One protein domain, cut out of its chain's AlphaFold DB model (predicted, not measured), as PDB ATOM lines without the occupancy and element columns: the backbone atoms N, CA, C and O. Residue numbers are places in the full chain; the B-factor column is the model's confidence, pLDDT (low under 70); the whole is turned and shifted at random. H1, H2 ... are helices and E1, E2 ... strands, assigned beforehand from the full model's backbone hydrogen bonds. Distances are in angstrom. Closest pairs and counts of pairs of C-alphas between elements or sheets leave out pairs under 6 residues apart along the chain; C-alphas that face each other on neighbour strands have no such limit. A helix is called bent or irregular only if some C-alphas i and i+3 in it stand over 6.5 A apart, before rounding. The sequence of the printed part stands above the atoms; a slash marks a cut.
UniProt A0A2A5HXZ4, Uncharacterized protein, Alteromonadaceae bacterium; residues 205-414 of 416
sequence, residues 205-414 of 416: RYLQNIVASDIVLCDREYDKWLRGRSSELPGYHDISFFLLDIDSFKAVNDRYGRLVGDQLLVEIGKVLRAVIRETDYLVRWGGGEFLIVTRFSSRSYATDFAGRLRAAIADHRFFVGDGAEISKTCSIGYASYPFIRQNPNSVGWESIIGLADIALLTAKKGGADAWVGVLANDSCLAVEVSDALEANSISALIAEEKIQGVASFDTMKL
ATOM      1  N   ARG A 205       6.827 -25.283 -53.270       87.88
ATOM      2  CA  ARG A 205       6.536 -25.683 -54.655       87.88
ATOM      3  C   ARG A 205       7.768 -26.195 -55.394       87.88
ATOM      4  O   ARG A 205       7.657 -27.138 -56.174       87.88
ATOM      5  N   TYR A 206       8.942 -25.623 -55.131       91.75
ATOM      6  CA  TYR A 206      10.190 -26.142 -55.691       91.75
ATOM      7  C   TYR A 206      10.376 -27.628 -55.367       91.75
ATOM      8  O   TYR A 206      10.658 -28.411 -56.272       91.75
ATOM      9  N   LEU A 207      10.139 -28.027 -54.109       92.81
ATOM     10  CA  LEU A 207      10.253 -29.428 -53.702       92.81
ATOM     11  C   LEU A 207       9.285 -30.325 -54.478       92.81
ATOM     12  O   LEU A 207       9.715 -31.336 -55.022       92.81
ATOM     13  N   GLN A 208       8.009 -29.935 -54.565       89.25
ATOM     14  CA  GLN A 208       6.981 -30.696 -55.290       89.25
ATOM     15  C   GLN A 208       7.380 -30.968 -56.746       89.25
ATOM     16  O   GLN A 208       7.108 -32.041 -57.275       89.25
ATOM     17  N   ASN A 209       8.062 -30.013 -57.378       88.31
ATOM     18  CA  ASN A 209       8.491 -30.134 -58.767       88.31
ATOM     19  C   ASN A 209       9.743 -31.003 -58.946       88.31
ATOM     20  O   ASN A 209       9.895 -31.622 -59.999       88.31
ATOM     21  N   ILE A 210      10.652 -31.036 -57.966       91.31
ATOM     22  CA  ILE A 210      11.956 -31.696 -58.123       91.31
ATOM     23  C   ILE A 210      12.001 -33.103 -57.508       91.31
ATOM     24  O   ILE A 210      12.609 -34.006 -58.089       91.31
ATOM     25  N   VAL A 211      11.314 -33.324 -56.379       94.62
ATOM     26  CA  VAL A 211      11.448 -34.547 -55.566       94.62
ATOM     27  C   VAL A 211      10.964 -35.797 -56.294       94.62
ATOM     28  O   VAL A 211      11.551 -36.862 -56.133       94.62
ATOM     29  N   ALA A 212       9.957 -35.668 -57.163       92.19
ATOM     30  CA  ALA A 212       9.393 -36.790 -57.913       92.19
ATOM     31  C   ALA A 212      10.459 -37.548 -58.725       92.19
ATOM     32  O   ALA A 212      10.420 -38.774 -58.812       92.19
ATOM     33  N   SER A 213      11.439 -36.828 -59.283       92.50
ATOM     34  CA  SER A 213      12.532 -37.444 -60.041       92.50
ATOM     35  C   SER A 213      13.450 -38.299 -59.158       92.50
ATOM     36  O   SER A 213      13.837 -39.396 -59.562       92.50
ATOM     37  N   ASP A 214      13.730 -37.850 -57.934       96.19
ATOM     38  CA  ASP A 214      14.558 -38.581 -56.975       96.19
ATOM     39  C   ASP A 214      13.830 -39.798 -56.403       96.19
ATOM     40  O   ASP A 214      14.439 -40.857 -56.258       96.19
ATOM     41  N   ILE A 215      12.521 -39.682 -56.152       96.31
ATOM     42  CA  ILE A 215      11.673 -40.804 -55.727       96.31
ATOM     43  C   ILE A 215      11.721 -41.929 -56.765       96.31
ATOM     44  O   ILE A 215      12.005 -43.070 -56.416       96.31
ATOM     45  N   VAL A 216      11.566 -41.609 -58.053       95.56
ATOM     46  CA  VAL A 216      11.659 -42.606 -59.138       95.56
ATOM     47  C   VAL A 216      13.033 -43.288 -59.182       95.56
ATOM     48  O   VAL A 216      13.121 -44.483 -59.480       95.56
ATOM     49  N   LEU A 217      14.118 -42.554 -58.913       95.12
ATOM     50  CA  LEU A 217      15.466 -43.127 -58.850       95.12
ATOM     51  C   LEU A 217      15.626 -44.061 -57.646       95.12
ATOM     52  O   LEU A 217      16.146 -45.164 -57.804       95.12
ATOM     53  N   CYS A 218      15.134 -43.652 -56.478       95.69
ATOM     54  CA  CYS A 218      15.109 -44.471 -55.271       95.69
ATOM     55  C   CYS A 218      14.320 -45.775 -55.493       95.69
ATOM     56  O   CYS A 218      14.856 -46.868 -55.290       95.69
ATOM     57  N   ASP A 219      13.090 -45.678 -56.001       95.38
ATOM     58  CA  ASP A 219      12.217 -46.825 -56.279       95.38
ATOM     59  C   ASP A 219      12.872 -47.829 -57.224       95.38
ATOM     60  O   ASP A 219      12.779 -49.041 -57.032       95.38
ATOM     61  N   ARG A 220      13.572 -47.330 -58.250       94.62
ATOM     62  CA  ARG A 220      14.261 -48.179 -59.224       94.62
ATOM     63  C   ARG A 220      15.339 -49.040 -58.568       94.62
ATOM     64  O   ARG A 220      15.479 -50.204 -58.946       94.62
ATOM     65  N   GLU A 221      16.109 -48.497 -57.631       95.19
ATOM     66  CA  GLU A 221      17.150 -49.272 -56.946       95.19
ATOM     67  C   GLU A 221      16.551 -50.308 -55.989       95.19
ATOM     68  O   GLU A 221      17.009 -51.453 -55.952       95.19
ATOM     69  N   TYR A 222      15.461 -49.964 -55.300       95.06
ATOM     70  CA  TYR A 222      14.724 -50.925 -54.483       95.06
ATOM     71  C   TYR A 222      14.039 -52.027 -55.305       95.06
ATOM     72  O   TYR A 222      14.098 -53.192 -54.915       95.06
ATOM     73  N   ASP A 223      13.476 -51.723 -56.478       94.56
ATOM     74  CA  ASP A 223      12.913 -52.737 -57.383       94.56
ATOM     75  C   ASP A 223      13.986 -53.717 -57.883       94.56
ATOM     76  O   ASP A 223      13.745 -54.925 -57.971       94.56
ATOM     77  N   LYS A 224      15.201 -53.234 -58.182       94.12
ATOM     78  CA  LYS A 224      16.325 -54.119 -58.530       94.12
ATOM     79  C   LYS A 224      16.650 -55.076 -57.386       94.12
ATOM     80  O   LYS A 224      16.828 -56.264 -57.647       94.12
ATOM     81  N   TRP A 225      16.718 -54.575 -56.155       94.81
ATOM     82  CA  TRP A 225      16.999 -55.388 -54.973       94.81
ATOM     83  C   TRP A 225      15.896 -56.424 -54.708       94.81
ATOM     84  O   TRP A 225      16.187 -57.616 -54.639       94.81
ATOM     85  N   LEU A 226      14.623 -56.012 -54.687       93.44
ATOM     86  CA  LEU A 226      13.484 -56.905 -54.427       93.44
ATOM     87  C   LEU A 226      13.317 -58.004 -55.488       93.44
ATOM     88  O   LEU A 226      12.874 -59.105 -55.174       93.44
ATOM     89  N   ARG A 227      13.705 -57.740 -56.744       94.12
ATOM     90  CA  ARG A 227      13.694 -58.741 -57.830       94.12
ATOM     91  C   ARG A 227      14.964 -59.593 -57.907       94.12
ATOM     92  O   ARG A 227      15.134 -60.324 -58.881       94.12
ATOM     93  N   GLY A 228      15.884 -59.470 -56.948       91.06
ATOM     94  CA  GLY A 228      17.142 -60.223 -56.925       91.06
ATOM     95  C   GLY A 228      18.142 -59.822 -58.016       91.06
ATOM     96  O   GLY A 228      19.051 -60.587 -58.328       91.06
ATOM     97  N   ARG A 229      17.992 -58.633 -58.616       90.31
ATOM     98  CA  ARG A 229      18.939 -58.069 -59.599       90.31
ATOM     99  C   ARG A 229      20.112 -57.329 -58.942       90.31
ATOM    100  O   ARG A 229      21.041 -56.944 -59.643       90.31
ATOM    101  N   SER A 230      20.061 -57.129 -57.625       88.69
ATOM    102  CA  SER A 230      21.150 -56.634 -56.775       88.69
ATOM    103  C   SER A 230      21.229 -57.492 -55.512       88.69
ATOM    104  O   SER A 230      20.191 -57.831 -54.947       88.69
ATOM    105  N   SER A 231      22.440 -57.832 -55.068       78.50
ATOM    106  CA  SER A 231      22.675 -58.598 -53.835       78.50
ATOM    107  C   SER A 231      22.669 -57.734 -52.574       78.50
ATOM    108  O   SER A 231      22.447 -58.249 -51.482       78.50
ATOM    109  N   GLU A 232      22.918 -56.432 -52.709       86.88
ATOM    110  CA  GLU A 232      23.043 -55.509 -51.581       86.88
ATOM    111  C   GLU A 232      21.787 -54.654 -51.418       86.88
ATOM    112  O   GLU A 232      21.183 -54.211 -52.402       86.88
ATOM    113  N   LEU A 233      21.411 -54.415 -50.155       86.38
ATOM    114  CA  LEU A 233      20.349 -53.481 -49.799       86.38
ATOM    115  C   LEU A 233      20.710 -52.084 -50.342       86.38
ATOM    116  O   LEU A 233      21.830 -51.632 -50.086       86.38
ATOM    117  N   PRO A 234      19.784 -51.348 -50.987       88.69
ATOM    118  CA  PRO A 234      20.000 -49.977 -51.462       88.69
ATOM    119  C   PRO A 234      20.108 -48.942 -50.330       88.69
ATOM    120  O   PRO A 234      19.590 -47.837 -50.441       88.69
ATOM    121  N   GLY A 235      20.800 -49.258 -49.237       82.44
ATOM    122  CA  GLY A 235      20.841 -48.460 -48.016       82.44
ATOM    123  C   GLY A 235      21.517 -47.094 -48.146       82.44
ATOM    124  O   GLY A 235      21.584 -46.395 -47.147       82.44
ATOM    125  N   TYR A 236      22.009 -46.725 -49.332       90.38
ATOM    126  CA  TYR A 236      22.520 -45.393 -49.678       90.38
ATOM    127  C   TYR A 236      21.647 -44.673 -50.715       90.38
ATOM    128  O   TYR A 236      22.076 -43.679 -51.282       90.38
ATOM    129  N   HIS A 237      20.448 -45.179 -51.003       93.88
ATOM    130  CA  HIS A 237      19.503 -44.555 -51.932       93.88
ATOM    131  C   HIS A 237      18.279 -43.973 -51.214       93.88
ATOM    132  O   HIS A 237      17.406 -43.425 -51.881       93.88
ATOM    133  N   ASP A 238      18.245 -44.030 -49.877       95.75
ATOM    134  CA  ASP A 238      17.153 -43.463 -49.089       95.75
ATOM    135  C   ASP A 238      17.186 -41.930 -49.183       95.75
ATOM    136  O   ASP A 238      18.247 -41.290 -49.234       95.75
ATOM    137  N   ILE A 239      15.995 -41.342 -49.185       97.50
ATOM    138  CA  ILE A 239      15.771 -39.899 -49.168       97.50
ATOM    139  C   ILE A 239      15.189 -39.555 -47.803       97.50
ATOM    140  O   ILE A 239      14.128 -40.061 -47.444       97.50
ATOM    141  N   SER A 240      15.861 -38.711 -47.024       97.81
ATOM    142  CA  SER A 240      15.406 -38.367 -45.671       97.81
ATOM    143  C   SER A 240      14.879 -36.939 -45.623       97.81
ATOM    144  O   SER A 240      15.510 -36.017 -46.137       97.81
ATOM    145  N   PHE A 241      13.717 -36.766 -44.997       98.44
ATOM    146  CA  PHE A 241      13.010 -35.497 -44.860       98.44
ATOM    147  C   PHE A 241      13.118 -35.030 -43.410       98.44
ATOM    148  O   PHE A 241      12.684 -35.746 -42.511       98.44
ATOM    149  N   PHE A 242      13.684 -33.844 -43.194       98.69
ATOM    150  CA  PHE A 242      13.885 -33.231 -41.880       98.69
ATOM    151  C   PHE A 242      13.067 -31.952 -41.791       98.69
ATOM    152  O   PHE A 242      13.380 -30.968 -42.464       98.69
ATOM    153  N   LEU A 243      12.040 -31.958 -40.952       98.56
ATOM    154  CA  LEU A 243      11.269 -30.774 -40.619       98.56
ATOM    155  C   LEU A 243      11.874 -30.120 -39.378       98.56
ATOM    156  O   LEU A 243      11.966 -30.737 -38.321       98.56
ATOM    157  N   LEU A 244      12.315 -28.878 -39.528       98.56
ATOM    158  CA  LEU A 244      12.996 -28.100 -38.505       98.56
ATOM    159  C   LEU A 244      12.152 -26.883 -38.155       98.56
ATOM    160  O   LEU A 244      11.811 -26.103 -39.043       98.56
ATOM    161  N   ASP A 245      11.886 -26.674 -36.869       98.44
ATOM    162  CA  ASP A 245      11.258 -25.449 -36.374       98.44
ATOM    163  C   ASP A 245      12.150 -24.734 -35.360       98.44
ATOM    164  O   ASP A 245      12.826 -25.360 -34.541       98.44
ATOM    165  N   ILE A 246      12.150 -23.403 -35.425       97.75
ATOM    166  CA  ILE A 246      12.915 -22.560 -34.509       97.75
ATOM    167  C   ILE A 246      12.182 -22.471 -33.172       97.75
ATOM    168  O   ILE A 246      11.070 -21.937 -33.080       97.75
ATOM    169  N   ASP A 247      12.852 -22.879 -32.100       97.00
ATOM    170  CA  ASP A 247      12.225 -22.927 -30.789       97.00
ATOM    171  C   ASP A 247      11.887 -21.522 -30.276       97.00
ATOM    172  O   ASP A 247      12.714 -20.600 -30.212       97.00
ATOM    173  N   SER A 248      10.631 -21.351 -29.859       94.50
ATOM    174  CA  SER A 248      10.116 -20.077 -29.346       94.50
ATOM    175  C   SER A 248      10.350 -18.900 -30.310       94.50
ATOM    176  O   SER A 248      10.704 -17.798 -29.873       94.50
ATOM    177  N   PHE A 249      10.171 -19.108 -31.621       95.19
ATOM    178  CA  PHE A 249      10.315 -18.043 -32.623       95.19
ATOM    179  C   PHE A 249       9.339 -16.883 -32.394       95.19
ATOM    180  O   PHE A 249       9.729 -15.719 -32.450       95.19
ATOM    181  N   LYS A 250       8.083 -17.180 -32.030       93.88
ATOM    182  CA  LYS A 250       7.081 -16.151 -31.707       93.88
ATOM    183  C   LYS A 250       7.566 -15.197 -30.607       93.88
ATOM    184  O   LYS A 250       7.423 -13.990 -30.750       93.88
ATOM    185  N   ALA A 251       8.238 -15.718 -29.579       92.94
ATOM    186  CA  ALA A 251       8.793 -14.900 -28.500       92.94
ATOM    187  C   ALA A 251       9.893 -13.929 -28.978       92.94
ATOM    188  O   ALA A 251      10.116 -12.904 -28.340       92.94
ATOM    189  N   VAL A 252      10.579 -14.222 -30.092       91.69
ATOM    190  CA  VAL A 252      11.514 -13.274 -30.728       91.69
ATOM    191  C   VAL A 252      10.746 -12.114 -31.334       91.69
ATOM    192  O   VAL A 252      11.072 -10.967 -31.051       91.69
ATOM    193  N   ASN A 253       9.706 -12.412 -32.113       92.94
ATOM    194  CA  ASN A 253       8.868 -11.387 -32.733       92.94
ATOM    195  C   ASN A 253       8.191 -10.505 -31.685       92.94
ATOM    196  O   ASN A 253       8.167  -9.287 -31.839       92.94
ATOM    197  N   ASP A 254       7.691 -11.112 -30.611       93.81
ATOM    198  CA  ASP A 254       7.010 -10.395 -29.534       93.81
ATOM    199  C   ASP A 254       7.982  -9.490 -28.753       93.81
ATOM    200  O   ASP A 254       7.598  -8.407 -28.316       93.81
ATOM    201  N   ARG A 255       9.251  -9.899 -28.594       91.62
ATOM    202  CA  ARG A 255      10.258  -9.153 -27.820       91.62
ATOM    203  C   ARG A 255      11.032  -8.115 -28.633       91.62
ATOM    204  O   ARG A 255      11.331  -7.048 -28.108       91.62
ATOM    205  N   TYR A 256      11.399  -8.439 -29.869       90.19
ATOM    206  CA  TYR A 256      12.318  -7.647 -30.698       90.19
ATOM    207  C   TYR A 256      11.672  -7.114 -31.984       90.19
ATOM    208  O   TYR A 256      12.295  -6.363 -32.731       90.19
ATOM    209  N   GLY A 257      10.413  -7.469 -32.246       91.56
ATOM    210  CA  GLY A 257       9.682  -7.058 -33.437       91.56
ATOM    211  C   GLY A 257       9.916  -7.964 -34.648       91.56
ATOM    212  O   GLY A 257      10.862  -8.749 -34.724       91.56
ATOM    213  N   ARG A 258       9.024  -7.830 -35.635       91.50
ATOM    214  CA  ARG A 258       8.991  -8.687 -36.833       91.50
ATOM    215  C   ARG A 258      10.229  -8.547 -37.717       91.50
ATOM    216  O   ARG A 258      10.693  -9.543 -38.245       91.50
ATOM    217  N   LEU A 259      10.796  -7.344 -37.826       92.06
ATOM    218  CA  LEU A 259      11.996  -7.105 -38.639       92.06
ATOM    219  C   LEU A 259      13.212  -7.888 -38.123       92.06
ATOM    220  O   LEU A 259      13.997  -8.403 -38.913       92.06
ATOM    221  N   VAL A 260      13.351  -8.005 -36.801       92.25
ATOM    222  CA  VAL A 260      14.400  -8.818 -36.174       92.25
ATOM    223  C   VAL A 260      14.139 -10.306 -36.395       92.25
ATOM    224  O   VAL A 260      15.064 -11.051 -36.714       92.25
ATOM    225  N   GLY A 261      12.879 -10.739 -36.286       94.00
ATOM    226  CA  GLY A 261      12.487 -12.095 -36.663       94.00
ATOM    227  C   GLY A 261      12.868 -12.427 -38.103       94.00
ATOM    228  O   GLY A 261      13.488 -13.455 -38.345       94.00
ATOM    229  N   ASP A 262      12.579 -11.533 -39.044       94.94
ATOM    230  CA  ASP A 262      12.898 -11.704 -40.461       94.94
ATOM    231  C   ASP A 262      14.416 -11.827 -40.701       94.94
ATOM    232  O   ASP A 262      14.861 -12.710 -41.437       94.94
ATOM    233  N   GLN A 263      15.231 -11.007 -40.025       93.44
ATOM    234  CA  GLN A 263      16.697 -11.113 -40.070       93.44
ATOM    235  C   GLN A 263      17.196 -12.458 -39.531       93.44
ATOM    236  O   GLN A 263      18.044 -13.094 -40.161       93.44
ATOM    237  N   LEU A 264      16.629 -12.920 -38.410       94.38
ATOM    238  CA  LEU A 264      16.947 -14.222 -37.825       94.38
ATOM    239  C   LEU A 264      16.657 -15.361 -38.813       94.38
ATOM    240  O   LEU A 264      17.469 -16.273 -38.954       94.38
ATOM    241  N   LEU A 265      15.538 -15.304 -39.543       96.50
ATOM    242  CA  LEU A 265      15.196 -16.311 -40.552       96.50
ATOM    243  C   LEU A 265      16.204 -16.352 -41.705       96.50
ATOM    244  O   LEU A 265      16.610 -17.435 -42.133       96.50
ATOM    245  N   VAL A 266      16.625 -15.183 -42.190       95.69
ATOM    246  CA  VAL A 266      17.645 -15.065 -43.243       95.69
ATOM    247  C   VAL A 266      18.978 -15.648 -42.775       95.69
ATOM    248  O   VAL A 266      19.642 -16.360 -43.529       95.69
ATOM    249  N   GLU A 267      19.383 -15.364 -41.538       95.44
ATOM    250  CA  GLU A 267      20.644 -15.851 -40.984       95.44
ATOM    251  C   GLU A 267      20.624 -17.364 -40.738       95.44
ATOM    252  O   GLU A 267      21.550 -18.055 -41.162       95.44
ATOM    253  N   ILE A 268      19.537 -17.910 -40.182       96.75
ATOM    254  CA  ILE A 268      19.362 -19.363 -40.034       96.75
ATOM    255  C   ILE A 268      19.418 -20.061 -41.394       96.75
ATOM    256  O   ILE A 268      20.066 -21.098 -41.524       96.75
ATOM    257  N   GLY A 269      18.826 -19.472 -42.438       96.81
ATOM    258  CA  GLY A 269      18.948 -19.995 -43.798       96.81
ATOM    259  C   GLY A 269      20.404 -20.125 -44.269       96.81
ATOM    260  O   GLY A 269      20.746 -21.103 -44.935       96.81
ATOM    261  N   LYS A 270      21.284 -19.187 -43.888       96.44
ATOM    262  CA  LYS A 270      22.726 -19.249 -44.192       96.44
ATOM    263  C   LYS A 270      23.434 -20.331 -43.381       96.44
ATOM    264  O   LYS A 270      24.227 -21.072 -43.957       96.44
ATOM    265  N   VAL A 271      23.131 -20.433 -42.084       97.38
ATOM    266  CA  VAL A 271      23.678 -21.475 -41.198       97.38
ATOM    267  C   VAL A 271      23.335 -22.856 -41.751       97.38
ATOM    268  O   VAL A 271      24.226 -23.667 -41.983       97.38
ATOM    269  N   LEU A 272      22.060 -23.097 -42.066       97.81
ATOM    270  CA  LEU A 272      21.601 -24.363 -42.636       97.81
ATOM    271  C   LEU A 272      22.287 -24.666 -43.971       97.81
ATOM    272  O   LEU A 272      22.784 -25.772 -44.169       97.81
ATOM    273  N   ARG A 273      22.392 -23.676 -44.866       96.75
ATOM    274  CA  ARG A 273      23.059 -23.841 -46.165       96.75
ATOM    275  C   ARG A 273      24.537 -24.236 -46.041       96.75
ATOM    276  O   ARG A 273      25.038 -24.910 -46.931       96.75
ATOM    277  N   ALA A 274      25.219 -23.855 -44.961       96.69
ATOM    278  CA  ALA A 274      26.603 -24.259 -44.709       96.69
ATOM    279  C   ALA A 274      26.742 -25.713 -44.211       96.69
ATOM    280  O   ALA A 274      27.827 -26.286 -44.298       96.69
ATOM    281  N   VAL A 275      25.667 -26.313 -43.684       96.94
ATOM    282  CA  VAL A 275      25.667 -27.678 -43.121       96.94
ATOM    283  C   VAL A 275      25.265 -28.734 -44.155       96.94
ATOM    284  O   VAL A 275      25.741 -29.875 -44.092       96.94
ATOM    285  N   ILE A 276      24.371 -28.379 -45.083       95.94
ATOM    286  CA  ILE A 276      23.849 -29.284 -46.117       95.94
ATOM    287  C   ILE A 276      24.816 -29.427 -47.303       95.94
ATOM    288  O   ILE A 276      25.672 -28.573 -47.531       95.94
ATOM    289  N   ARG A 277      24.661 -30.491 -48.101       95.50
ATOM    290  CA  ARG A 277      25.403 -30.651 -49.363       95.50
ATOM    291  C   ARG A 277      24.720 -29.868 -50.480       95.50
ATOM    292  O   ARG A 277      23.514 -29.660 -50.445       95.50
ATOM    293  N   GLU A 278      25.468 -29.525 -51.524       90.69
ATOM    294  CA  GLU A 278      24.926 -28.839 -52.710       90.69
ATOM    295  C   GLU A 278      23.808 -29.634 -53.404       90.69
ATOM    296  O   GLU A 278      22.893 -29.059 -53.984       90.69
ATOM    297  N   THR A 279      23.858 -30.966 -53.323       92.56
ATOM    298  CA  THR A 279      22.835 -31.842 -53.900       92.56
ATOM    299  C   THR A 279      21.536 -31.863 -53.103       92.56
ATOM    300  O   THR A 279      20.508 -32.201 -53.687       92.56
ATOM    301  N   ASP A 280      21.581 -31.554 -51.805       96.12
ATOM    302  CA  ASP A 280      20.436 -31.625 -50.895       96.12
ATOM    303  C   ASP A 280      19.492 -30.433 -51.109       96.12
ATOM    304  O   ASP A 280      19.890 -29.365 -51.579       96.12
ATOM    305  N   TYR A 281      18.224 -30.590 -50.730       97.00
ATOM    306  CA  TYR A 281      17.254 -29.500 -50.826       97.00
ATOM    307  C   TYR A 281      17.089 -28.799 -49.484       97.00
ATOM    308  O   TYR A 281      16.861 -29.445 -48.464       97.00
ATOM    309  N   LEU A 282      17.145 -27.466 -49.504       97.75
ATOM    310  CA  LEU A 282      16.802 -26.608 -48.373       97.75
ATOM    311  C   LEU A 282      15.656 -25.684 -48.759       97.75
ATOM    312  O   LEU A 282      15.790 -24.823 -49.634       97.75
ATOM    313  N   VAL A 283      14.537 -25.885 -48.077       97.12
ATOM    314  CA  VAL A 283      13.255 -25.272 -48.384       97.12
ATOM    315  C   VAL A 283      12.766 -24.488 -47.174       97.12
ATOM    316  O   VAL A 283      12.758 -24.995 -46.054       97.12
ATOM    317  N   ARG A 284      12.307 -23.255 -47.393       96.50
ATOM    318  CA  ARG A 284      11.509 -22.538 -46.403       96.50
ATOM    319  C   ARG A 284      10.097 -23.121 -46.419       96.50
ATOM    320  O   ARG A 284       9.388 -22.980 -47.415       96.50
ATOM    321  N   TRP A 285       9.716 -23.815 -45.347       94.31
ATOM    322  CA  TRP A 285       8.442 -24.540 -45.298       94.31
ATOM    323  C   TRP A 285       7.269 -23.608 -44.969       94.31
ATOM    324  O   TRP A 285       6.208 -23.710 -45.582       94.31
ATOM    325  N   GLY A 286       7.502 -22.636 -44.085       89.50
ATOM    326  CA  GLY A 286       6.557 -21.572 -43.741       89.50
ATOM    327  C   GLY A 286       6.803 -21.039 -42.332       89.50
ATOM    328  O   GLY A 286       7.435 -21.702 -41.523       89.50
ATOM    329  N   GLY A 287       6.330 -19.834 -42.007       89.50
ATOM    330  CA  GLY A 287       6.339 -19.341 -40.621       89.50
ATOM    331  C   GLY A 287       7.736 -19.222 -40.006       89.50
ATOM    332  O   GLY A 287       8.412 -18.242 -40.298       89.50
ATOM    333  N   GLY A 288       8.115 -20.177 -39.142       93.88
ATOM    334  CA  GLY A 288       9.426 -20.376 -38.497       93.88
ATOM    335  C   GLY A 288      10.194 -21.611 -39.009       93.88
ATOM    336  O   GLY A 288      11.333 -21.828 -38.608       93.88
ATOM    337  N   GLU A 289       9.621 -22.358 -39.950       97.50
ATOM    338  CA  GLU A 289       9.974 -23.740 -40.276       97.50
ATOM    339  C   GLU A 289      10.802 -23.874 -41.560       97.50
ATOM    340  O   GLU A 289      10.632 -23.139 -42.545       97.50
ATOM    341  N   PHE A 290      11.686 -24.866 -41.572       98.44
ATOM    342  CA  PHE A 290      12.495 -25.262 -42.717       98.44
ATOM    343  C   PHE A 290      12.348 -26.761 -42.964       98.44
ATOM    344  O   PHE A 290      12.278 -27.550 -42.026       98.44
ATOM    345  N   LEU A 291      12.351 -27.150 -44.234       98.38
ATOM    346  CA  LEU A 291      12.409 -28.543 -44.649       98.38
ATOM    347  C   LEU A 291      13.747 -28.787 -45.346       98.38
ATOM    348  O   LEU A 291      14.089 -28.102 -46.315       98.38
ATOM    349  N   ILE A 292      14.494 -29.764 -44.845       98.50
ATOM    350  CA  ILE A 292      15.728 -30.242 -45.459       98.50
ATOM    351  C   ILE A 292      15.460 -31.633 -46.029       98.50
ATOM    352  O   ILE A 292      14.859 -32.469 -45.358       98.50
ATOM    353  N   VAL A 293      15.906 -31.889 -47.258       98.12
ATOM    354  CA  VAL A 293      15.794 -33.207 -47.896       98.12
ATOM    355  C   VAL A 293      17.173 -33.677 -48.324       98.12
ATOM    356  O   VAL A 293      17.774 -33.092 -49.228       98.12
ATOM    357  N   THR A 294      17.676 -34.731 -47.679       97.62
ATOM    358  CA  THR A 294      18.936 -35.365 -48.078       97.62
ATOM    359  C   THR A 294      18.668 -36.394 -49.154       97.62
ATOM    360  O   THR A 294      17.755 -37.212 -49.033       97.62
ATOM    361  N   ARG A 295      19.472 -36.368 -50.214       95.44
ATOM    362  CA  ARG A 295      19.316 -37.294 -51.340       95.44
ATOM    363  C   ARG A 295      20.330 -38.415 -51.250       95.44
ATOM    364  O   ARG A 295      21.494 -38.162 -50.946       95.44
ATOM    365  N   PHE A 296      19.876 -39.624 -51.575       94.75
ATOM    366  CA  PHE A 296      20.709 -40.817 -51.735       94.75
ATOM    367  C   PHE A 296      21.702 -40.971 -50.579       94.75
ATOM    368  O   PHE A 296      22.921 -40.827 -50.708       94.75
ATOM    369  N   SER A 297      21.130 -41.199 -49.402       93.19
ATOM    370  CA  SER A 297      21.853 -41.279 -48.143       93.19
ATOM    371  C   SER A 297      21.434 -42.509 -47.347       93.19
ATOM    372  O   SER A 297      20.477 -43.196 -47.698       93.19
ATOM    373  N   SER A 298      22.181 -42.817 -46.287       93.19
ATOM    374  CA  SER A 298      21.826 -43.897 -45.373       93.19
ATOM    375  C   SER A 298      20.999 -43.405 -44.195       93.19
ATOM    376  O   SER A 298      21.136 -42.273 -43.736       93.19
ATOM    377  N   ARG A 299      20.184 -44.297 -43.620       91.38
ATOM    378  CA  ARG A 299      19.434 -43.983 -42.389       91.38
ATOM    379  C   ARG A 299      20.340 -43.668 -41.196       91.38
ATOM    380  O   ARG A 299      19.945 -42.888 -40.342       91.38
ATOM    381  N   SER A 300      21.552 -44.228 -41.143       91.25
ATOM    382  CA  SER A 300      22.544 -43.853 -40.123       91.25
ATOM    383  C   SER A 300      23.022 -42.412 -40.304       91.25
ATOM    384  O   SER A 300      23.061 -41.656 -39.337       91.25
ATOM    385  N   TYR A 301      23.289 -42.003 -41.550       93.69
ATOM    386  CA  TYR A 301      23.635 -40.621 -41.870       93.69
ATOM    387  C   TYR A 301      22.521 -39.653 -41.471       93.69
ATOM    388  O   TYR A 301      22.822 -38.562 -40.994       93.69
ATOM    389  N   ALA A 302      21.252 -40.043 -41.630       94.56
ATOM    390  CA  ALA A 302      20.124 -39.200 -41.250       94.56
ATOM    391  C   ALA A 302      20.146 -38.831 -39.758       94.56
ATOM    392  O   ALA A 302      20.015 -37.658 -39.409       94.56
ATOM    393  N   THR A 303      20.399 -39.811 -38.889       93.75
ATOM    394  CA  THR A 303      20.529 -39.600 -37.441       93.75
ATOM    395  C   THR A 303      21.675 -38.639 -37.109       93.75
ATOM    396  O   THR A 303      21.476 -37.644 -36.409       93.75
ATOM    397  N   ASP A 304      22.865 -38.876 -37.669       95.56
ATOM    398  CA  ASP A 304      24.033 -38.014 -37.438       95.56
ATOM    399  C   ASP A 304      23.810 -36.591 -37.977       95.56
ATOM    400  O   ASP A 304      24.246 -35.594 -37.391       95.56
ATOM    401  N   PHE A 305      23.119 -36.474 -39.111       97.69
ATOM    402  CA  PHE A 305      22.825 -35.201 -39.752       97.69
ATOM    403  C   PHE A 305      21.835 -34.354 -38.952       97.69
ATOM    404  O   PHE A 305      22.077 -33.158 -38.803       97.69
ATOM    405  N   ALA A 306      20.795 -34.957 -38.368       97.69
ATOM    406  CA  ALA A 306      19.887 -34.254 -37.461       97.69
ATOM    407  C   ALA A 306      20.646 -33.637 -36.272       97.69
ATOM    408  O   ALA A 306      20.438 -32.471 -35.929       97.69
ATOM    409  N   GLY A 307      21.602 -34.381 -35.701       97.38
ATOM    410  CA  GLY A 307      22.488 -33.880 -34.650       97.38
ATOM    411  C   GLY A 307      23.326 -32.678 -35.090       97.38
ATOM    412  O   GLY A 307      23.398 -31.686 -34.360       97.38
ATOM    413  N   ARG A 308      23.909 -32.733 -36.295       97.94
ATOM    414  CA  ARG A 308      24.694 -31.624 -36.867       97.94
ATOM    415  C   ARG A 308      23.852 -30.378 -37.136       97.94
ATOM    416  O   ARG A 308      24.304 -29.287 -36.815       97.94
ATOM    417  N   LEU A 309      22.648 -30.530 -37.694       98.00
ATOM    418  CA  LEU A 309      21.735 -29.409 -37.952       98.00
ATOM    419  C   LEU A 309      21.357 -28.689 -36.654       98.00
ATOM    420  O   LEU A 309      21.480 -27.467 -36.569       98.00
ATOM    421  N   ARG A 310      20.959 -29.454 -35.629       98.00
ATOM    422  CA  ARG A 310      20.600 -28.912 -34.314       98.00
ATOM    423  C   ARG A 310      21.774 -28.174 -33.670       98.00
ATOM    424  O   ARG A 310      21.618 -27.031 -33.251       98.00
ATOM    425  N   ALA A 311      22.948 -28.809 -33.628       97.75
ATOM    426  CA  ALA A 311      24.150 -28.208 -33.051       97.75
ATOM    427  C   ALA A 311      24.553 -26.920 -33.784       97.75
ATOM    428  O   ALA A 311      24.829 -25.918 -33.139       97.75
ATOM    429  N   ALA A 312      24.494 -26.905 -35.119       97.69
ATOM    430  CA  ALA A 312      24.845 -25.725 -35.905       97.69
ATOM    431  C   ALA A 312      23.979 -24.499 -35.578       97.69
ATOM    432  O   ALA A 312      24.495 -23.388 -35.571       97.69
ATOM    433  N   ILE A 313      22.683 -24.682 -35.297       97.50
ATOM    434  CA  ILE A 313      21.814 -23.578 -34.865       97.50
ATOM    435  C   ILE A 313      22.094 -23.198 -33.407       97.50
ATOM    436  O   ILE A 313      22.239 -22.012 -33.121       97.50
ATOM    437  N   ALA A 314      22.199 -24.183 -32.511       96.88
ATOM    438  CA  ALA A 314      22.414 -23.950 -31.081       96.88
ATOM    439  C   ALA A 314      23.748 -23.238 -30.778       96.88
ATOM    440  O   ALA A 314      23.809 -22.392 -29.884       96.88
ATOM    441  N   ASP A 315      24.798 -23.554 -31.538       96.19
ATOM    442  CA  ASP A 315      26.135 -22.978 -31.374       96.19
ATOM    443  C   ASP A 315      26.276 -21.604 -32.055       96.19
ATOM    444  O   ASP A 315      27.229 -20.866 -31.781       96.19
ATOM    445  N   HIS A 316      25.336 -21.229 -32.930       95.00
ATOM    446  CA  HIS A 316      25.389 -19.968 -33.666       95.00
ATOM    447  C   HIS A 316      24.892 -18.789 -32.823       95.00
ATOM    448  O   HIS A 316      23.870 -18.851 -32.131       95.00
ATOM    449  N   ARG A 317      25.617 -17.670 -32.902       93.06
ATOM    450  CA  ARG A 317      25.263 -16.410 -32.236       93.06
ATOM    451  C   ARG A 317      24.714 -15.430 -33.264       93.06
ATOM    452  O   ARG A 317      25.417 -15.060 -34.200       93.06
ATOM    453  N   PHE A 318      23.459 -15.030 -33.084       88.88
ATOM    454  CA  PHE A 318      22.737 -14.155 -34.005       88.88
ATOM    455  C   PHE A 318      22.867 -12.705 -33.538       88.88
ATOM    456  O   PHE A 318      22.453 -12.371 -32.424       88.88
ATOM    457  N   PHE A 319      23.429 -11.841 -34.378       84.94
ATOM    458  CA  PHE A 319      23.629 -10.428 -34.052       84.94
ATOM    459  C   PHE A 319      22.505  -9.584 -34.645       84.94
ATOM    460  O   PHE A 319      22.329  -9.534 -35.861       84.94
ATOM    461  N   VAL A 320      21.765  -8.885 -33.788       78.06
ATOM    462  CA  VAL A 320      20.678  -7.988 -34.205       78.06
ATOM    463  C   VAL A 320      21.111  -6.527 -34.140       78.06
ATOM    464  O   VAL A 320      21.949  -6.153 -33.314       78.06
ATOM    465  N   GLY A 321      20.571  -5.707 -35.052       63.28
ATOM    466  CA  GLY A 321      20.859  -4.273 -35.137       63.28
ATOM    467  C   GLY A 321      20.663  -3.620 -33.772       63.28
ATOM    468  O   GLY A 321      19.577  -3.743 -33.223       63.28
ATOM    469  N   ASP A 322      21.743  -3.027 -33.249       65.44
ATOM    470  CA  ASP A 322      21.979  -2.522 -31.875       65.44
ATOM    471  C   ASP A 322      23.015  -3.332 -31.066       65.44
ATOM    472  O   ASP A 322      23.357  -2.965 -29.943       65.44
ATOM    473  N   GLY A 323      23.586  -4.401 -31.637       68.19
ATOM    474  CA  GLY A 323      24.680  -5.165 -31.018       68.19
ATOM    475  C   GLY A 323      24.227  -6.164 -29.952       68.19
ATOM    476  O   GLY A 323      25.066  -6.750 -29.270       68.19
ATOM    477  N   ALA A 324      22.915  -6.376 -29.808       74.50
ATOM    478  CA  ALA A 324      22.383  -7.438 -28.969       74.50
ATOM    479  C   ALA A 324      22.606  -8.811 -29.626       74.50
ATOM    480  O   ALA A 324      22.479  -8.979 -30.840       74.50
ATOM    481  N   GLU A 325      22.937  -9.793 -28.794       86.25
ATOM    482  CA  GLU A 325      23.176 -11.172 -29.202       86.25
ATOM    483  C   GLU A 325      21.965 -12.029 -28.830       86.25
ATOM    484  O   GLU A 325      21.498 -12.031 -27.686       86.25
ATOM    485  N   ILE A 326      21.440 -12.754 -29.811       88.81
ATOM    486  CA  ILE A 326      20.364 -13.719 -29.633       88.81
ATOM    487  C   ILE A 326      20.955 -15.111 -29.840       88.81
ATOM    488  O   ILE A 326      21.692 -15.358 -30.792       88.81
ATOM    489  N   SER A 327      20.593 -16.041 -28.963       91.62
ATOM    490  CA  SER A 327      20.855 -17.465 -29.157       91.62
ATOM    491  C   SER A 327      19.543 -18.208 -29.255       91.62
ATOM    492  O   SER A 327      18.589 -17.918 -28.521       91.62
ATOM    493  N   LYS A 328      19.490 -19.136 -30.205       95.19
ATOM    494  CA  LYS A 328      18.305 -19.929 -30.485       95.19
ATOM    495  C   LYS A 328      18.671 -21.372 -30.724       95.19
ATOM    496  O   LYS A 328      19.760 -21.677 -31.181       95.19
ATOM    497  N   THR A 329      17.717 -22.224 -30.401       97.44
ATOM    498  CA  THR A 329      17.749 -23.656 -30.651       97.44
ATOM    499  C   THR A 329      16.673 -23.992 -31.676       97.44
ATOM    500  O   THR A 329      15.849 -23.146 -32.053       97.44
ATOM    501  N   CYS A 330      16.686 -25.230 -32.144       97.88
ATOM    502  CA  CYS A 330      15.639 -25.751 -33.001       97.88
ATOM    503  C   CYS A 330      15.241 -27.156 -32.572       97.88
ATOM    504  O   CYS A 330      16.072 -27.938 -32.100       97.88
ATOM    505  N   SER A 331      13.993 -27.494 -32.857       98.50
ATOM    506  CA  SER A 331      13.497 -28.860 -32.788       98.50
ATOM    507  C   SER A 331      13.428 -29.445 -34.195       98.50
ATOM    508  O   SER A 331      13.086 -28.734 -35.144       98.50
ATOM    509  N   ILE A 332      13.764 -30.728 -34.344       98.69
ATOM    510  CA  ILE A 332      13.804 -31.410 -35.644       98.69
ATOM    511  C   ILE A 332      13.028 -32.723 -35.574       98.69
ATOM    512  O   ILE A 332      13.274 -33.557 -34.705       98.69
ATOM    513  N   GLY A 333      12.128 -32.935 -36.524       98.25
ATOM    514  CA  GLY A 333      11.501 -34.223 -36.785       98.25
ATOM    515  C   GLY A 333      11.962 -34.782 -38.122       98.25
ATOM    516  O   GLY A 333      12.096 -34.023 -39.081       98.25
ATOM    517  N   TYR A 334      12.227 -36.085 -38.222       98.44
ATOM    518  CA  TYR A 334      12.595 -36.678 -39.508       98.44
ATOM    519  C   TYR A 334      12.056 -38.086 -39.743       98.44
ATOM    520  O   TYR A 334      11.825 -38.869 -38.823       98.44
ATOM    521  N   ALA A 335      11.900 -38.415 -41.021       97.75
ATOM    522  CA  ALA A 335      11.571 -39.748 -41.505       97.75
ATOM    523  C   ALA A 335      12.224 -39.967 -42.880       97.75
ATOM    524  O   ALA A 335      12.687 -39.023 -43.523       97.75
ATOM    525  N   SER A 336      12.327 -41.223 -43.322       97.00
ATOM    526  CA  SER A 336      13.002 -41.571 -44.583       97.00
ATOM    527  C   SER A 336      12.070 -42.278 -45.555       97.00
ATOM    528  O   SER A 336      11.266 -43.112 -45.147       97.00
ATOM    529  N   TYR A 337      12.231 -41.962 -46.836       97.00
ATOM    530  CA  TYR A 337      11.670 -42.675 -47.969       97.00
ATOM    531  C   TYR A 337      12.722 -43.640 -48.556       97.00
ATOM    532  O   TYR A 337      13.867 -43.227 -48.754       97.00
ATOM    533  N   PRO A 338      12.360 -44.895 -48.863       96.12
ATOM    534  CA  PRO A 338      11.081 -45.509 -48.531       96.12
ATOM    535  C   PRO A 338      10.932 -45.698 -47.023       96.12
ATOM    536  O   PRO A 338      11.917 -45.990 -46.342       96.12
ATOM    537  N   PHE A 339       9.705 -45.579 -46.504       95.88
ATOM    538  CA  PHE A 339       9.454 -45.828 -45.080       95.88
ATOM    539  C   PHE A 339       9.625 -47.308 -44.749       95.88
ATOM    540  O   PHE A 339      10.421 -47.664 -43.878       95.88
ATOM    541  N   ILE A 340       8.956 -48.166 -45.524       94.81
ATOM    542  CA  ILE A 340       9.027 -49.625 -45.441       94.81
ATOM    543  C   ILE A 340       9.868 -50.119 -46.621       94.81
ATOM    544  O   ILE A 340       9.441 -50.064 -47.770       94.81
ATOM    545  N   ARG A 341      11.081 -50.608 -46.354       92.62
ATOM    546  CA  ARG A 341      12.044 -50.998 -47.403       92.62
ATOM    547  C   ARG A 341      11.570 -52.174 -48.250       92.62
ATOM    548  O   ARG A 341      11.860 -52.238 -49.439       92.62
ATOM    549  N   GLN A 342      10.837 -53.093 -47.636       90.75
ATOM    550  CA  GLN A 342      10.270 -54.275 -48.277       90.75
ATOM    551  C   GLN A 342       9.073 -53.929 -49.173       90.75
ATOM    552  O   GLN A 342       8.685 -54.739 -50.012       90.75
ATOM    553  N   ASN A 343       8.505 -52.728 -49.023       92.19
ATOM    554  CA  ASN A 343       7.419 -52.226 -49.853       92.19
ATOM    555  C   ASN A 343       7.576 -50.707 -50.104       92.19
ATOM    556  O   ASN A 343       6.828 -49.906 -49.536       92.19
ATOM    557  N   PRO A 344       8.565 -50.294 -50.922       91.00
ATOM    558  CA  PRO A 344       9.047 -48.914 -50.984       91.00
ATOM    559  C   PRO A 344       7.970 -47.875 -51.303       91.00
ATOM    560  O   PRO A 344       7.885 -46.840 -50.647       91.00
ATOM    561  N   ASN A 345       7.100 -48.206 -52.256       91.19
ATOM    562  CA  ASN A 345       6.098 -47.298 -52.812       91.19
ATOM    563  C   ASN A 345       4.784 -47.298 -52.018       91.19
ATOM    564  O   ASN A 345       3.800 -46.702 -52.450       91.19
ATOM    565  N   SER A 346       4.731 -48.014 -50.893       92.62
ATOM    566  CA  SER A 346       3.497 -48.182 -50.123       92.62
ATOM    567  C   SER A 346       3.135 -46.980 -49.259       92.62
ATOM    568  O   SER A 346       1.962 -46.784 -48.955       92.62
ATOM    569  N   VAL A 347       4.122 -46.156 -48.904       94.38
ATOM    570  CA  VAL A 347       3.938 -44.901 -48.171       94.38
ATOM    571  C   VAL A 347       4.544 -43.783 -49.013       94.38
ATOM    572  O   VAL A 347       5.759 -43.743 -49.205       94.38
ATOM    573  N   GLY A 348       3.699 -42.896 -49.540       94.69
ATOM    574  CA  GLY A 348       4.131 -41.774 -50.379       94.69
ATOM    575  C   GLY A 348       5.010 -40.777 -49.621       94.69
ATOM    576  O   GLY A 348       4.915 -40.655 -48.400       94.69
ATOM    577  N   TRP A 349       5.860 -40.040 -50.340       95.06
ATOM    578  CA  TRP A 349       6.790 -39.072 -49.741       95.06
ATOM    579  C   TRP A 349       6.070 -37.944 -48.982       95.06
ATOM    580  O   TRP A 349       6.595 -37.438 -47.992       95.06
ATOM    581  N   GLU A 350       4.844 -37.588 -49.374       94.56
ATOM    582  CA  GLU A 350       4.002 -36.640 -48.642       94.56
ATOM    583  C   GLU A 350       3.651 -37.161 -47.239       94.56
ATOM    584  O   GLU A 350       3.726 -36.413 -46.263       94.56
ATOM    585  N   SER A 351       3.344 -38.454 -47.113       95.25
ATOM    586  CA  SER A 351       3.092 -39.112 -45.824       95.25
ATOM    587  C   SER A 351       4.355 -39.167 -44.955       95.25
ATOM    588  O   SER A 351       4.260 -39.064 -43.735       95.25
ATOM    589  N   ILE A 352       5.546 -39.250 -45.561       96.19
ATOM    590  CA  ILE A 352       6.831 -39.171 -44.838       96.19
ATOM    591  C   ILE A 352       7.005 -37.812 -44.164       96.19
ATOM    592  O   ILE A 352       7.482 -37.745 -43.033       96.19
ATOM    593  N   ILE A 353       6.584 -36.729 -44.825       96.50
ATOM    594  CA  ILE A 353       6.587 -35.395 -44.215       96.50
ATOM    595  C   ILE A 353       5.620 -35.348 -43.026       96.50
ATOM    596  O   ILE A 353       5.971 -34.779 -41.999       96.50
ATOM    597  N   GLY A 354       4.454 -35.996 -43.121       95.56
ATOM    598  CA  GLY A 354       3.532 -36.135 -41.986       95.56
ATOM    599  C   GLY A 354       4.157 -36.870 -40.792       95.56
ATOM    600  O   GLY A 354       4.026 -36.434 -39.653       95.56
ATOM    601  N   LEU A 355       4.921 -37.937 -41.042       96.19
ATOM    602  CA  LEU A 355       5.659 -38.642 -39.986       96.19
ATOM    603  C   LEU A 355       6.756 -37.770 -39.363       96.19
ATOM    604  O   LEU A 355       6.943 -37.789 -38.145       96.19
ATOM    605  N   ALA A 356       7.466 -36.990 -40.183       96.94
ATOM    606  CA  ALA A 356       8.451 -36.026 -39.706       96.94
ATOM    607  C   ALA A 356       7.802 -34.915 -38.859       96.94
ATOM    608  O   ALA A 356       8.389 -34.499 -37.865       96.94
ATOM    609  N   ASP A 357       6.589 -34.472 -39.193       96.44
ATOM    610  CA  ASP A 357       5.842 -33.489 -38.401       96.44
ATOM    611  C   ASP A 357       5.454 -34.032 -37.018       96.44
ATOM    612  O   ASP A 357       5.725 -33.399 -35.996       96.44
ATOM    613  N   ILE A 358       4.938 -35.264 -36.951       94.56
ATOM    614  CA  ILE A 358       4.648 -35.923 -35.669       94.56
ATOM    615  C   ILE A 358       5.927 -36.045 -34.828       94.56
ATOM    616  O   ILE A 358       5.923 -35.708 -33.643       94.56
ATOM    617  N   ALA A 359       7.045 -36.437 -35.444       95.38
ATOM    618  CA  ALA A 359       8.340 -36.497 -34.772       95.38
ATOM    619  C   ALA A 359       8.788 -35.122 -34.233       95.38
ATOM    620  O   ALA A 359       9.258 -35.020 -33.099       95.38
ATOM    621  N   LEU A 360       8.597 -34.051 -35.007       96.50
ATOM    622  CA  LEU A 360       8.910 -32.681 -34.596       96.50
ATOM    623  C   LEU A 360       8.071 -32.260 -33.382       96.50
ATOM    624  O   LEU A 360       8.598 -31.685 -32.426       96.50
ATOM    625  N   LEU A 361       6.773 -32.568 -33.393       93.94
ATOM    626  CA  LEU A 361       5.889 -32.314 -32.258       93.94
ATOM    627  C   LEU A 361       6.356 -33.074 -31.012       93.94
ATOM    628  O   LEU A 361       6.388 -32.498 -29.923       93.94
ATOM    629  N   THR A 362       6.774 -34.333 -31.157       93.44
ATOM    630  CA  THR A 362       7.341 -35.125 -30.059       93.44
ATOM    631  C   THR A 362       8.641 -34.514 -29.525       93.44
ATOM    632  O   THR A 362       8.806 -34.425 -28.308       93.44
ATOM    633  N   ALA A 363       9.528 -34.011 -30.391       94.75
ATOM    634  CA  ALA A 363      10.743 -33.302 -29.976       94.75
ATOM    635  C   ALA A 363      10.414 -32.052 -29.136       94.75
ATOM    636  O   ALA A 363      10.987 -31.840 -28.066       94.75
ATOM    637  N   LYS A 364       9.418 -31.266 -29.568       94.19
ATOM    638  CA  LYS A 364       8.949 -30.083 -28.831       94.19
ATOM    639  C   LYS A 364       8.337 -30.441 -27.477       94.19
ATOM    640  O   LYS A 364       8.655 -29.798 -26.478       94.19
ATOM    641  N   LYS A 365       7.495 -31.482 -27.413       91.50
ATOM    642  CA  LYS A 365       6.933 -31.997 -26.146       91.50
ATOM    643  C   LYS A 365       8.029 -32.498 -25.194       91.50
ATOM    644  O   LYS A 365       7.881 -32.370 -23.984       91.50
ATOM    645  N   GLY A 366       9.123 -33.032 -25.739       87.00
ATOM    646  CA  GLY A 366      10.284 -33.534 -24.997       87.00
ATOM    647  C   GLY A 366      11.179 -32.462 -24.363       87.00
ATOM    648  O   GLY A 366      12.138 -32.819 -23.681       87.00
ATOM    649  N   GLY A 367      10.873 -31.173 -24.547       89.81
ATOM    650  CA  GLY A 367      11.636 -30.058 -23.973       89.81
ATOM    651  C   GLY A 367      12.321 -29.146 -24.991       89.81
ATOM    652  O   GLY A 367      13.009 -28.221 -24.564       89.81
ATOM    653  N   ALA A 368      12.086 -29.361 -26.292       94.31
ATOM    654  CA  ALA A 368      12.722 -28.634 -27.395       94.31
ATOM    655  C   ALA A 368      14.258 -28.816 -27.441       94.31
ATOM    656  O   ALA A 368      14.792 -29.668 -26.731       94.31
ATOM    657  N   ASP A 369      14.958 -28.094 -28.329       97.06
ATOM    658  CA  ASP A 369      16.394 -28.279 -28.609       97.06
ATOM    659  C   ASP A 369      16.788 -29.755 -28.808       97.06
ATOM    660  O   ASP A 369      17.733 -30.289 -28.218       97.06
ATOM    661  N   ALA A 370      16.000 -30.453 -29.617       97.12
ATOM    662  CA  ALA A 370      16.095 -31.893 -29.767       97.12
ATOM    663  C   ALA A 370      15.749 -32.333 -31.183       97.12
ATOM    664  O   ALA A 370      15.067 -31.631 -31.930       97.12
ATOM    665  N   TRP A 371      16.183 -33.539 -31.536       97.88
ATOM    666  CA  TRP A 371      15.706 -34.207 -32.736       97.88
ATOM    667  C   TRP A 371      15.024 -35.525 -32.390       97.88
ATOM    668  O   TRP A 371      15.419 -36.209 -31.442       97.88
ATOM    669  N   VAL A 372      14.007 -35.874 -33.174       97.38
ATOM    670  CA  VAL A 372      13.307 -37.158 -33.124       97.38
ATOM    671  C   VAL A 372      13.161 -37.687 -34.550       97.38
ATOM    672  O   VAL A 372      12.808 -36.954 -35.470       97.38
ATOM    673  N   GLY A 373      13.457 -38.968 -34.735       96.62
ATOM    674  CA  GLY A 373      13.291 -39.696 -35.983       96.62
ATOM    675  C   GLY A 373      12.298 -40.837 -35.827       96.62
ATOM    676  O   GLY A 373      12.251 -41.480 -34.776       96.62
ATOM    677  N   VAL A 374      11.536 -41.112 -36.882       95.44
ATOM    678  CA  VAL A 374      10.617 -42.255 -36.941       95.44
ATOM    679  C   VAL A 374      11.114 -43.253 -37.983       95.44
ATOM    680  O   VAL A 374      11.385 -42.900 -39.134       95.44
ATOM    681  N   LEU A 375      11.235 -44.513 -37.573       93.56
ATOM    682  CA  LEU A 375      11.722 -45.624 -38.386       93.56
ATOM    683  C   LEU A 375      10.665 -46.730 -38.425       93.56
ATOM    684  O   LEU A 375      10.114 -47.087 -37.390       93.56
ATOM    685  N   ALA A 376      10.397 -47.301 -39.599       93.75
ATOM    686  CA  ALA A 376       9.589 -48.515 -39.695       93.75
ATOM    687  C   ALA A 376      10.400 -49.748 -39.278       93.75
ATOM    688  O   ALA A 376      11.553 -49.887 -39.704       93.75
ATOM    689  N   ASN A 377       9.772 -50.648 -38.522       90.94
ATOM    690  CA  ASN A 377      10.270 -52.002 -38.296       90.94
ATOM    691  C   ASN A 377       9.741 -52.949 -39.385       90.94
ATOM    692  O   ASN A 377       8.819 -52.609 -40.129       90.94
ATOM    693  N   ASP A 378      10.302 -54.157 -39.469       84.94
ATOM    694  CA  ASP A 378       9.952 -55.137 -40.510       84.94
ATOM    695  C   ASP A 378       8.480 -55.600 -40.462       84.94
ATOM    696  O   ASP A 378       7.958 -56.100 -41.455       84.94
ATOM    697  N   SER A 379       7.803 -55.428 -39.321       88.44
ATOM    698  CA  SER A 379       6.386 -55.757 -39.114       88.44
ATOM    699  C   SER A 379       5.410 -54.649 -39.536       88.44
ATOM    700  O   SER A 379       4.203 -54.878 -39.507       88.44
ATOM    701  N   CYS A 380       5.899 -53.462 -39.908       91.75
ATOM    702  CA  CYS A 380       5.067 -52.303 -40.231       91.75
ATOM    703  C   CYS A 380       4.308 -52.476 -41.553       91.75
ATOM    704  O   CYS A 380       4.913 -52.792 -42.583       91.75
ATOM    705  N   LEU A 381       3.003 -52.188 -41.558       91.75
ATOM    706  CA  LEU A 381       2.181 -52.171 -42.768       91.75
ATOM    707  C   LEU A 381       1.781 -50.744 -43.157       91.75
ATOM    708  O   LEU A 381       1.480 -49.898 -42.323       91.75
ATOM    709  N   ALA A 382       1.700 -50.487 -44.460       91.12
ATOM    710  CA  ALA A 382       1.400 -49.152 -44.979       91.12
ATOM    711  C   ALA A 382       0.011 -48.616 -44.594       91.12
ATOM    712  O   ALA A 382      -0.133 -47.419 -44.363       91.12
ATOM    713  N   VAL A 383      -0.995 -49.494 -44.491       90.38
ATOM    714  CA  VAL A 383      -2.351 -49.114 -44.052       90.38
ATOM    715  C   VAL A 383      -2.309 -48.546 -42.633       90.38
ATOM    716  O   VAL A 383      -2.892 -47.504 -42.372       90.38
ATOM    717  N   GLU A 384      -1.521 -49.160 -41.755       91.06
ATOM    718  CA  GLU A 384      -1.386 -48.742 -40.358       91.06
ATOM    719  C   GLU A 384      -0.739 -47.359 -40.245       91.06
ATOM    720  O   GLU A 384      -1.126 -46.552 -39.402       91.06
ATOM    721  N   VAL A 385       0.223 -47.061 -41.124       90.31
ATOM    722  CA  VAL A 385       0.850 -45.736 -41.220       90.31
ATOM    723  C   VAL A 385      -0.155 -44.689 -41.699       90.31
ATOM    724  O   VAL A 385      -0.188 -43.589 -41.153       90.31
ATOM    725  N   SER A 386      -0.976 -45.023 -42.700       89.31
ATOM    726  CA  SER A 386      -2.025 -44.128 -43.202       89.31
ATOM    727  C   SER A 386      -3.042 -43.800 -42.108       89.31
ATOM    728  O   SER A 386      -3.284 -42.626 -41.838       89.31
ATOM    729  N   ASP A 387      -3.557 -44.823 -41.424       89.00
ATOM    730  CA  ASP A 387      -4.537 -44.672 -40.343       89.00
ATOM    731  C   ASP A 387      -3.970 -43.831 -39.185       89.00
ATOM    732  O   ASP A 387      -4.646 -42.958 -38.637       89.00
ATOM    733  N   ALA A 388      -2.698 -44.046 -38.832       88.12
ATOM    734  CA  ALA A 388      -2.022 -43.295 -37.777       88.12
ATOM    735  C   ALA A 388      -1.816 -41.809 -38.132       88.12
ATOM    736  O   ALA A 388      -1.930 -40.936 -37.266       88.12
ATOM    737  N   LEU A 389      -1.543 -41.501 -39.404       88.62
ATOM    738  CA  LEU A 389      -1.450 -40.121 -39.888       88.62
ATOM    739  C   LEU A 389      -2.816 -39.425 -39.882       88.62
ATOM    740  O   LEU A 389      -2.901 -38.274 -39.457       88.62
ATOM    741  N   GLU A 390      -3.887 -40.114 -40.285       87.69
ATOM    742  CA  GLU A 390      -5.255 -39.578 -40.222       87.69
ATOM    743  C   GLU A 390      -5.700 -39.299 -38.780       87.69
ATOM    744  O   GLU A 390      -6.325 -38.273 -38.502       87.69
ATOM    745  N   ALA A 391      -5.324 -40.172 -37.842       84.62
ATOM    746  CA  ALA A 391      -5.573 -39.993 -36.414       84.62
ATOM    747  C   ALA A 391      -4.643 -38.960 -35.743       84.62
ATOM    748  O   ALA A 391      -4.818 -38.660 -34.559       84.62
ATOM    749  N   ASN A 392      -3.654 -38.425 -36.472       79.88
ATOM    750  CA  ASN A 392      -2.597 -37.547 -35.969       79.88
ATOM    751  C   ASN A 392      -1.884 -38.103 -34.716       79.88
ATOM    752  O   ASN A 392      -1.580 -37.375 -33.767       79.88
ATOM    753  N   SER A 393      -1.667 -39.420 -34.680       78.56
ATOM    754  CA  SER A 393      -1.044 -40.120 -33.557       78.56
ATOM    755  C   SER A 393      -0.424 -41.431 -34.026       78.56
ATOM    756  O   SER A 393      -1.096 -42.270 -34.618       78.56
ATOM    757  N   ILE A 394       0.855 -41.637 -33.703       86.69
ATOM    758  CA  ILE A 394       1.583 -42.879 -34.015       86.69
ATOM    759  C   ILE A 394       1.882 -43.725 -32.768       86.69
ATOM    760  O   ILE A 394       2.573 -44.740 -32.849       86.69
ATOM    761  N   SER A 395       1.361 -43.328 -31.604       84.94
ATOM    762  CA  SER A 395       1.685 -43.922 -30.301       84.94
ATOM    763  C   SER A 395       1.283 -45.400 -30.231       84.94
ATOM    764  O   SER A 395       2.006 -46.203 -29.646       84.94
ATOM    765  N   ALA A 396       0.179 -45.779 -30.888       85.06
ATOM    766  CA  ALA A 396      -0.251 -47.172 -31.010       85.06
ATOM    767  C   ALA A 396       0.772 -48.026 -31.780       85.06
ATOM    768  O   ALA A 396       1.156 -49.094 -31.313       85.06
ATOM    769  N   LEU A 397       1.297 -47.523 -32.903       88.06
ATOM    770  CA  LEU A 397       2.296 -48.239 -33.703       88.06
ATOM    771  C   LEU A 397       3.625 -48.417 -32.959       88.06
ATOM    772  O   LEU A 397       4.332 -49.393 -33.192       88.06
ATOM    773  N   ILE A 398       3.964 -47.487 -32.066       87.56
ATOM    774  CA  ILE A 398       5.157 -47.585 -31.214       87.56
ATOM    775  C   ILE A 398       4.948 -48.596 -30.096       87.56
ATOM    776  O   ILE A 398       5.831 -49.410 -29.845       87.56
ATOM    777  N   ALA A 399       3.778 -48.576 -29.453       86.50
ATOM    778  CA  ALA A 399       3.421 -49.547 -28.421       86.50
ATOM    779  C   ALA A 399       3.372 -50.985 -28.967       86.50
ATOM    780  O   ALA A 399       3.701 -51.927 -28.252       86.50
ATOM    781  N   GLU A 400       2.995 -51.145 -30.235       88.56
ATOM    782  CA  GLU A 400       2.973 -52.425 -30.950       88.56
ATOM    783  C   GLU A 400       4.320 -52.791 -31.602       88.56
ATOM    784  O   GLU A 400       4.392 -53.776 -32.335       88.56
ATOM    785  N   GLU A 401       5.380 -52.005 -31.373       89.12
ATOM    786  CA  GLU A 401       6.721 -52.197 -31.953       89.12
ATOM    787  C   GLU A 401       6.729 -52.293 -33.494       89.12
ATOM    788  O   GLU A 401       7.622 -52.889 -34.099       89.12
ATOM    789  N   LYS A 402       5.746 -51.684 -34.163       90.19
ATOM    790  CA  LYS A 402       5.668 -51.603 -35.632       90.19
ATOM    791  C   LYS A 402       6.542 -50.487 -36.178       90.19
ATOM    792  O   LYS A 402       7.107 -50.599 -37.261       90.19
ATOM    793  N   ILE A 403       6.690 -49.416 -35.413       92.50
ATOM    794  CA  ILE A 403       7.638 -48.346 -35.702       92.50
ATOM    795  C   ILE A 403       8.483 -48.075 -34.459       92.50
ATOM    796  O   ILE A 403       8.062 -48.327 -33.330       92.50
ATOM    797  N   GLN A 404       9.669 -47.523 -34.669       91.88
ATOM    798  CA  GLN A 404      10.586 -47.132 -33.615       91.88
ATOM    799  C   GLN A 404      10.865 -45.632 -33.671       91.88
ATOM    800  O   GLN A 404      11.158 -45.060 -34.722       91.88
ATOM    801  N   GLY A 405      10.830 -45.023 -32.491       90.75
ATOM    802  CA  GLY A 405      11.339 -43.689 -32.237       90.75
ATOM    803  C   GLY A 405      12.828 -43.682 -31.919       90.75
ATOM    804  O   GLY A 405      13.267 -44.409 -31.029       90.75
ATOM    805  N   VAL A 406      13.592 -42.821 -32.580       93.19
ATOM    806  CA  VAL A 406      14.974 -42.487 -32.200       93.19
ATOM    807  C   VAL A 406      15.049 -41.014 -31.833       93.19
ATOM    808  O   VAL A 406      14.351 -40.204 -32.431       93.19
ATOM    809  N   ALA A 407      15.858 -40.645 -30.841       93.69
ATOM    810  CA  ALA A 407      15.902 -39.266 -30.360       93.69
ATOM    811  C   ALA A 407      17.284 -38.860 -29.843       93.69
ATOM    812  O   ALA A 407      18.105 -39.705 -29.488       93.69
ATOM    813  N   SER A 408      17.508 -37.548 -29.744       92.50
ATOM    814  CA  SER A 408      18.704 -36.959 -29.122       92.50
ATOM    815  C   SER A 408      18.714 -37.028 -27.591       92.50
ATOM    816  O   SER A 408      19.666 -36.573 -26.958       92.50
ATOM    817  N   PHE A 409      17.648 -37.547 -26.990       87.56
ATOM    818  CA  PHE A 409      17.456 -37.707 -25.554       87.56
ATOM    819  C   PHE A 409      16.928 -39.114 -25.252       87.56
ATOM    820  O   PHE A 409      16.607 -39.875 -26.163       87.56
ATOM    821  N   ASP A 410      16.852 -39.463 -23.967       78.31
ATOM    822  CA  ASP A 410      16.360 -40.769 -23.520       78.31
ATOM    823  C   ASP A 410      14.981 -41.086 -24.120       78.31
ATOM    824  O   ASP A 410      13.994 -40.393 -23.854       78.31
ATOM    825  N   THR A 411      14.914 -42.151 -24.919       71.88
ATOM    826  CA  THR A 411      13.712 -42.564 -25.644       71.88
ATOM    827  C   THR A 411      12.560 -42.939 -24.710       71.88
ATOM    828  O   THR A 411      11.406 -42.866 -25.124       71.88
ATOM    829  N   MET A 412      12.826 -43.257 -23.435       65.44
ATOM    830  CA  MET A 412      11.767 -43.469 -22.434       65.44
ATOM    831  C   MET A 412      10.954 -42.200 -22.128       65.44
ATOM    832  O   MET A 412       9.872 -42.287 -21.554       65.44
ATOM    833  N   LYS A 413      11.451 -41.016 -22.514       62.25
ATOM    834  CA  LYS A 413      10.764 -39.724 -22.345       62.25
ATOM    835  C   LYS A 413       9.930 -39.308 -23.559       62.25
ATOM    836  O   LYS A 413       9.378 -38.208 -23.559       62.25
ATOM    837  N   LEU A 414       9.853 -40.136 -24.602       71.75
ATOM    838  CA  LEU A 414       9.087 -39.807 -25.799       71.75
ATOM    839  C   LEU A 414       7.580 -39.857 -25.512       71.75
ATOM    840  O   LEU A 414       6.993 -40.925 -25.356       71.75
TER     841      LEU A 414
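Overview. This is residues 205 to 414 of the 416 residues of an uncharacterized protein of Alteromonadaceae bacterium (UniProt A0A2A5HXZ4). A twisted sheet of six strands forms the middle layer, with H1 and H5 over one face and H3 and H4 over the other. The small hairpin of E4 and E5 lies at one end of the long axis and the turn after H1 at the other; H2 packs on H3, H6 on H5. The printed part has 210 residues with seven named helices and eight named strands, in the order H1 E1 H2 H3 E2 E3 H4 E4 E5 E6 H5 E7 H6 H7 E8. The large sheet, E2 E3 E1 E6 E7 E8, is mixed. The class is mixed, helices and strands; the whole is compact, with a radius of gyration of the C-alphas of 17.8 A, and spans 63 by 36 by 26 A.

Along the chain. The sheet holds E2, residues 281 to 286, E3, 289 to 297, 22.6 A long, E1, 238 to 246, 25.8 A, E6, 330 to 337, 22.9 A, E7, 371 to 376, and E8, 403 to 407, ending at C-alpha 407 (15.902, -39.266, -30.360). H1, residues 205 to 226, 32.0 A, begins at C-alpha 205 (6.536, -25.683, -54.655). H3 is residues 258 to 275, 26.0 A, H4 299 to 314, 23.2 A, and H5 349 to 365, 24.6 A. H2 is 249 to 256, E4 317 to 320, E5 324 to 327, H6 382 to 390, H7 395 to 399.

Arrangement. E1 and E6 are antiparallel, N 243 to O 333 being 2.8 A; E6 and E7 are parallel, N 372 to O 332 being 2.9 A. H5 runs slantwise to the strands, 35 degrees to E1 on the local plane, at a height over the sheet of 6.6 A; its closest C-alphas to E6 are Leu 360 and Gly 333, 3.7 A. E6, H5 and E7 form a strand-helix-strand unit, two parallel neighbours joined through a helix, with a left-handed crossover. H4, on the opposite face, touches H3 at a steep tilt of 41 degrees, closest at Val 275 and Leu 309, 6.7 A. H7 is on the same face as H5. H1 is only just irregular: C-alphas 209 and 212 are 6.8 A apart. Each O i to N i+4 pair is within hydrogen-bond range in H2 to H7, and 15 of 18 in H1.

Size, cuts and confidence. C-alphas 228 and 322, the farthest apart, are 63.1 A apart. The printed part has no cut. The links H1 to E1 and E6 to H5 are long. Residues 321 to 323 and 412 to 413 have pLDDT under 70.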